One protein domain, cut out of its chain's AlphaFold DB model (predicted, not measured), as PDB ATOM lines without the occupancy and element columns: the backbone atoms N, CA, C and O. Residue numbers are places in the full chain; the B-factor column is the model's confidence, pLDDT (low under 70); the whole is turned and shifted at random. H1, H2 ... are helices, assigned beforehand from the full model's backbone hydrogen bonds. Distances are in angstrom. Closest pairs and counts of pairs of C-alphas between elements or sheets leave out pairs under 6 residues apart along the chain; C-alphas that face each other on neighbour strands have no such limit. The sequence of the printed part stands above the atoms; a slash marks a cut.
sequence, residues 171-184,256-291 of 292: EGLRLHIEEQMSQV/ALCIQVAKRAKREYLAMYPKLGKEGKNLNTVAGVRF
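What this domain is: This is residues 171 to 184 and 256 to 291 of the 292 residues of the protein "Hypothetical protein" of Paramoeba aestuarina (UniProt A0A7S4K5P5). Two helices, H1 and H2, lie side by side, running opposite ways at a slant; beyond the last residue of H2 the chain makes a short helix, H3, and then folds back along the pair as a tail, residues 279 to 291. Near its end this tail makes a tiny turn, with residues 285 to 286 paired antiparallel with residues 289 to 290. The printed part has 50 residues, with three named helices in the order H1, H2, H3 and no named strand; its class is all helix. It is compact, with a radius of gyration of the C-alphas of 10.2 A, and elongated, spanning 29 by 19 by 16 A.

How they stand to each other: H2, residues 256 to 272, touches H1, residues 171 to 184, and the closest C-alphas are those of Cys 258 and Met 181, 5.3 A apart. The two run opposite ways at a steep tilt of 39 degrees. H3, residues 274 to 278, is close to H2 but not clearly touching; their closest C-alphas, those of Gly 277 and Leu 270, are 6.3 A apart. H1 and H3 are apart. Every O i to N i+4 pair is within hydrogen-bond range in H2, 9 of 10 in H1 and 0 of 1 in H3, where 1 of 2 O i to N i+3 pairs is within range.

Where its parts are: H2 measures 24.7 A from C-alpha 256 at (122.584, 154.530, 162.197) to C-alpha 272 at (119.175, 178.678, 165.818). H1 begins with C-alpha 171 at (109.341, 172.899, 156.443) and is 20.4 A long. H3 is 6.9 A long.

The domain as a whole: The C-alphas farthest apart, those of Val 184 and Glu 279, are 29.8 A apart. Residues 185 to 255 are not printed, and C-alphas 184 and 256 are 10.4 A apart across the cut. The link from H2 to H3 is tight. The model's mean pLDDT over the printed part is 82.6, and residues 277 to 282 are under 70.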
ATOM      1  N   GLU A 171     108.849 173.329 157.755       83.12
ATOM      2  CA  GLU A 171     109.341 172.899 156.443       83.12
ATOM      3  C   GLU A 171     110.846 173.149 156.310       83.12
ATOM      4  O   GLU A 171     111.593 172.262 155.911       83.12
ATOM      5  N   GLY A 172     111.323 174.308 156.773       83.81
ATOM      6  CA  GLY A 172     112.758 174.588 156.828       83.81
ATOM      7  C   GLY A 172     113.521 173.601 157.718       83.81
ATOM      8  O   GLY A 172     114.624 173.189 157.367       83.81
ATOM      9  N   LEU A 173     112.925 173.160 158.836       86.31
ATOM     10  CA  LEU A 173     113.512 172.119 159.686       86.31
ATOM     11  C   LEU A 173     113.588 170.773 158.952       86.31
ATOM     12  O   LEU A 173     114.609 170.090 159.035       86.31
ATOM     13  N   ARG A 174     112.522 170.390 158.239       87.88
ATOM     14  CA  ARG A 174     112.478 169.158 157.449       87.88
ATOM     15  C   ARG A 174     113.563 169.159 156.373       87.88
ATOM     16  O   ARG A 174     114.387 168.248 156.369       87.88
ATOM     17  N   LEU A 175     113.607 170.198 155.540       87.12
ATOM     18  CA  LEU A 175     114.600 170.348 154.474       87.12
ATOM     19  C   LEU A 175     116.028 170.362 155.031       87.12
ATOM     20  O   LEU A 175     116.919 169.723 154.478       87.12
ATOM     21  N   HIS A 176     116.247 171.034 156.166       87.50
ATOM     22  CA  HIS A 176     117.548 171.047 156.829       87.50
ATOM     23  C   HIS A 176     118.005 169.643 157.243       87.50
ATOM     24  O   HIS A 176     119.161 169.285 157.026       87.50
ATOM     25  N   ILE A 177     117.105 168.841 157.818       91.06
ATOM     26  CA  ILE A 177     117.401 167.460 158.209       91.06
ATOM     27  C   ILE A 177     117.655 166.586 156.972       91.06
ATOM     28  O   ILE A 177     118.655 165.873 156.946       91.06
ATOM     29  N   GLU A 178     116.800 166.661 155.949       91.00
ATOM     30  CA  GLU A 178     116.935 165.879 154.709       91.00
ATOM     31  C   GLU A 178     118.258 166.173 153.989       91.00
ATOM     32  O   GLU A 178     118.952 165.249 153.558       91.00
ATOM     33  N   GLU A 179     118.664 167.441 153.918       89.75
ATOM     34  CA  GLU A 179     119.937 167.845 153.319       89.75
ATOM     35  C   GLU A 179     121.133 167.265 154.090       89.75
ATOM     36  O   GLU A 179     122.045 166.694 153.491       89.75
ATOM     37  N   GLN A 180     121.122 167.350 155.426       91.44
ATOM     38  CA  GLN A 180     122.193 166.789 156.258       91.44
ATOM     39  C   GLN A 180     122.245 165.258 156.183       91.44
ATOM     40  O   GLN A 180     123.330 164.681 156.126       91.44
ATOM     41  N   MET A 181     121.093 164.586 156.129       91.25
ATOM     42  CA  MET A 181     121.029 163.137 155.916       91.25
ATOM     43  C   MET A 181     121.570 162.747 154.537       91.25
ATOM     44  O   MET A 181     122.327 161.786 154.428       91.25
ATOM     45  N   SER A 182     121.253 163.517 153.495       91.06
ATOM     46  CA  SER A 182     121.724 163.251 152.130       91.06
ATOM     47  C   SER A 182     123.249 163.339 152.018       91.06
ATOM     48  O   SER A 182     123.878 162.517 151.351       91.06
ATOM     49  N   GLN A 183     123.874 164.265 152.753       90.00
ATOM     50  CA  GLN A 183     125.336 164.383 152.828       90.00
ATOM     51  C   GLN A 183     126.014 163.145 153.440       90.00
ATOM     52  O   GLN A 183     127.198 162.915 153.191       90.00
ATOM     53  N   VAL A 184     125.289 162.313 154.200       90.44
ATOM     54  CA  VAL A 184     125.835 161.061 154.745       90.44
ATOM     55  C   VAL A 184     126.135 160.054 153.644       90.44
ATOM     56  O   VAL A 184     127.119 159.334 153.778       90.44
ATOM     57  N   ALA A 256     122.287 154.064 160.845       88.81
ATOM     58  CA  ALA A 256     122.584 154.530 162.197       88.81
ATOM     59  C   ALA A 256     123.254 155.915 162.191       88.81
ATOM     60  O   ALA A 256     122.956 156.755 163.044       88.81
ATOM     61  N   LEU A 257     124.130 156.170 161.215       89.62
ATOM     62  CA  LEU A 257     124.800 157.457 161.053       89.62
ATOM     63  C   LEU A 257     123.815 158.532 160.571       89.62
ATOM     64  O   LEU A 257     123.809 159.629 161.123       89.62
ATOM     65  N   CYS A 258     122.928 158.208 159.629       90.62
ATOM     66  CA  CYS A 258     121.846 159.080 159.175       90.62
ATOM     67  C   CYS A 258     120.947 159.516 160.339       90.62
ATOM     68  O   CYS A 258     120.665 160.704 160.481       90.62
ATOM     69  N   ILE A 259     120.564 158.589 161.226       90.94
ATOM     70  CA  ILE A 259     119.762 158.906 162.420       90.94
ATOM     71  C   ILE A 259     120.529 159.838 163.370       90.94
ATOM     72  O   ILE A 259     119.958 160.791 163.904       90.94
ATOM     73  N   GLN A 260     121.825 159.590 163.594       91.19
ATOM     74  CA  GLN A 260     122.659 160.453 164.437       91.19
ATOM     75  C   GLN A 260     122.789 161.866 163.859       91.19
ATOM     76  O   GLN A 260     122.624 162.847 164.591       91.19
ATOM     77  N   VAL A 261     123.034 161.977 162.553       93.06
ATOM     78  CA  VAL A 261     123.128 163.255 161.839       93.06
ATOM     79  C   VAL A 261     121.793 163.993 161.873       93.06
ATOM     80  O   VAL A 261     121.773 165.168 162.222       93.06
ATOM     81  N   ALA A 262     120.671 163.306 161.649       92.31
ATOM     82  CA  ALA A 262     119.337 163.894 161.761       92.31
ATOM     83  C   ALA A 262     119.068 164.453 163.170       92.31
ATOM     84  O   ALA A 262     118.582 165.577 163.319       92.31
ATOM     85  N   LYS A 263     119.427 163.702 164.225       92.38
ATOM     86  CA  LYS A 263     119.300 164.149 165.626       92.38
ATOM     87  C   LYS A 263     120.127 165.404 165.892       92.38
ATOM     88  O   LYS A 263     119.645 166.325 166.554       92.38
ATOM     89  N   ARG A 264     121.359 165.444 165.386       92.19
ATOM     90  CA  ARG A 264     122.254 166.598 165.514       92.19
ATOM     91  C   ARG A 264     121.714 167.815 164.759       92.19
ATOM     92  O   ARG A 264     121.554 168.862 165.380       92.19
ATOM     93  N   ALA A 265     121.348 167.649 163.491       90.56
ATOM     94  CA  ALA A 265     120.791 168.698 162.639       90.56
ATOM     95  C   ALA A 265     119.531 169.316 163.259       90.56
ATOM     96  O   ALA A 265     119.399 170.535 163.344       90.56
ATOM     97  N   LYS A 266     118.632 168.484 163.806       90.38
ATOM     98  CA  LYS A 266     117.451 168.961 164.537       90.38
ATOM     99  C   LYS A 266     117.828 169.838 165.735       90.38
ATOM    100  O   LYS A 266     117.232 170.896 165.924       90.38
ATOM    101  N   ARG A 267     118.795 169.411 166.558       88.94
ATOM    102  CA  ARG A 267     119.244 170.180 167.734       88.94
ATOM    103  C   ARG A 267     119.862 171.517 167.333       88.94
ATOM    104  O   ARG A 267     119.509 172.535 167.918       88.94
ATOM    105  N   GLU A 268     120.744 171.512 166.338       87.38
ATOM    106  CA  GLU A 268     121.399 172.719 165.826       87.38
ATOM    107  C   GLU A 268     120.370 173.698 165.240       87.38
ATOM    108  O   GLU A 268     120.382 174.882 165.574       87.38
ATOM    109  N   TYR A 269     119.404 173.203 164.463       85.56
ATOM    110  CA  TYR A 269     118.334 174.029 163.906       85.56
ATOM    111  C   TYR A 269     117.435 174.643 164.986       85.56
ATOM    112  O   TYR A 269     117.134 175.834 164.937       85.56
ATOM    113  N   LEU A 270     117.032 173.873 166.001       85.50
ATOM    114  CA  LEU A 270     116.220 174.397 167.107       85.50
ATOM    115  C   LEU A 270     116.988 175.392 167.988       85.50
ATOM    116  O   LEU A 270     116.378 176.318 168.521       85.50
ATOM    117  N   ALA A 271     118.309 175.240 168.118       83.56
ATOM    118  CA  ALA A 271     119.156 176.222 168.791       83.56
ATOM    119  C   ALA A 271     119.217 177.549 168.015       83.56
ATOM    120  O   ALA A 271     119.184 178.616 168.625       83.56
ATOM    121  N   MET A 272     119.244 177.490 166.677       79.50
ATOM    122  CA  MET A 272     119.175 178.678 165.818       79.50
ATOM    123  C   MET A 272     117.786 179.332 165.815       79.50
ATOM    124  O   MET A 272     117.694 180.556 165.739       79.50
ATOM    125  N   TYR A 273     116.710 178.545 165.947       81.81
ATOM    126  CA  TYR A 273     115.323 179.027 165.923       81.81
ATOM    127  C   TYR A 273     114.522 178.625 167.179       81.81
ATOM    128  O   TYR A 273     113.603 177.800 167.098       81.81
ATOM    129  N   PRO A 274     114.777 179.251 168.349       77.50
ATOM    130  CA  PRO A 274     114.149 178.860 169.615       77.50
ATOM    131  C   PRO A 274     112.622 179.019 169.652       77.50
ATOM    132  O   PRO A 274     111.952 178.353 170.439       77.50
ATOM    133  N   LYS A 275     112.059 179.912 168.822       75.94
ATOM    134  CA  LYS A 275     110.606 180.148 168.741       75.94
ATOM    135  C   LYS A 275     109.859 178.903 168.246       75.94
ATOM    136  O   LYS A 275     108.848 178.538 168.836       75.94
ATOM    137  N   LEU A 276     110.414 178.188 167.261       76.44
ATOM    138  CA  LEU A 276     109.798 176.995 166.668       76.44
ATOM    139  C   LEU A 276     109.620 175.854 167.686       76.44
ATOM    140  O   LEU A 276     108.619 175.145 167.652       76.44
ATOM    141  N   GLY A 277     110.566 175.697 168.619       68.38
ATOM    142  CA  GLY A 277     110.491 174.677 169.672       68.38
ATOM    143  C   GLY A 277     109.436 174.957 170.749       68.38
ATOM    144  O   GLY A 277     109.018 174.033 171.439       68.38
ATOM    145  N   LYS A 278     108.993 176.214 170.895       66.88
ATOM    146  CA  LYS A 278     108.003 176.633 171.904       66.88
ATOM    147  C   LYS A 278     106.563 176.601 171.392       66.88
ATOM    148  O   LYS A 278     105.643 176.586 172.200       66.88
ATOM    149  N   GLU A 279     106.357 176.552 170.077       61.34
ATOM    150  CA  GLU A 279     105.031 176.593 169.438       61.34
ATOM    151  C   GLU A 279     104.205 175.295 169.570       61.34
ATOM    152  O   GLU A 279     103.177 175.155 168.914       61.34
ATOM    153  N   GLY A 280     104.616 174.324 170.395       53.88
ATOM    154  CA  GLY A 280     103.804 173.133 170.688       53.88
ATOM    155  C   GLY A 280     103.553 172.200 169.492       53.88
ATOM    156  O   GLY A 280     102.708 171.312 169.571       53.88
ATOM    157  N   LYS A 281     104.275 172.375 168.379       62.88
ATOM    158  CA  LYS A 281     104.193 171.488 167.210       62.88
ATOM    159  C   LYS A 281     104.806 170.129 167.563       62.88
ATOM    160  O   LYS A 281     105.857 170.063 168.199       62.88
ATOM    161  N   ASN A 282     104.163 169.036 167.145       65.69
ATOM    162  CA  ASN A 282     104.673 167.684 167.370       65.69
ATOM    163  C   ASN A 282     105.930 167.451 166.516       65.69
ATOM    164  O   ASN A 282     105.852 167.081 165.349       65.69
ATOM    165  N   LEU A 283     107.100 167.694 167.109       71.88
ATOM    166  CA  LEU A 283     108.409 167.512 166.478       71.88
ATOM    167  C   LEU A 283     108.953 166.087 166.662       71.88
ATOM    168  O   LEU A 283     110.132 165.843 166.395       71.88
ATOM    169  N   ASN A 284     108.140 165.141 167.139       72.62
ATOM    170  CA  ASN A 284     108.600 163.781 167.427       72.62
ATOM    171  C   ASN A 284     108.857 162.985 166.147       72.62
ATOM    172  O   ASN A 284     109.600 162.015 166.185       72.62
ATOM    173  N   THR A 285     108.290 163.397 165.010       78.94
ATOM    174  CA  THR A 285     108.607 162.823 163.696       78.94
ATOM    175  C   THR A 285     108.817 163.945 162.690       78.94
ATOM    176  O   THR A 285     107.901 164.721 162.436       78.94
ATOM    177  N   VAL A 286     110.025 164.056 162.134       78.50
ATOM    178  CA  VAL A 286     110.367 165.050 161.100       78.50
ATOM    179  C   VAL A 286     111.259 164.373 160.064       78.50
ATOM    180  O   VAL A 286     112.123 163.585 160.440       78.50
ATOM    181  N   ALA A 287     111.033 164.645 158.772       75.81
ATOM    182  CA  ALA A 287     111.770 164.014 157.666       75.81
ATOM    183  C   ALA A 287     111.747 162.466 157.706       75.81
ATOM    184  O   ALA A 287     112.740 161.807 157.417       75.81
ATOM    185  N   GLY A 288     110.627 161.868 158.139       73.56
ATOM    186  CA  GLY A 288     110.474 160.410 158.250       73.56
ATOM    187  C   GLY A 288     111.246 159.751 159.405       73.56
ATOM    188  O   GLY A 288     111.120 158.546 159.603       73.56
ATOM    189  N   VAL A 289     111.998 160.517 160.202       78.12
ATOM    190  CA  VAL A 289     112.743 160.018 161.367       78.12
ATOM    191  C   VAL A 289     111.947 160.281 162.641       78.12
ATOM    192  O   VAL A 289     111.545 161.417 162.910       78.12
ATOM    193  N   ARG A 290     111.744 159.234 163.450       77.69
ATOM    194  CA  ARG A 290     111.150 159.348 164.787       77.69
ATOM    195  C   ARG A 290     112.240 159.685 165.809       77.69
ATOM    196  O   ARG A 290     113.222 158.964 165.962       77.69
ATOM    197  N   PHE A 291     112.068 160.809 166.485       75.44
ATOM    198  CA  PHE A 291     112.937 161.310 167.539       75.44
ATOM    199  C   PHE A 291     112.295 160.970 168.885       75.44
ATOM    200  O   PHE A 291     111.410 161.694 169.336       75.44
TER     201      PHE A 291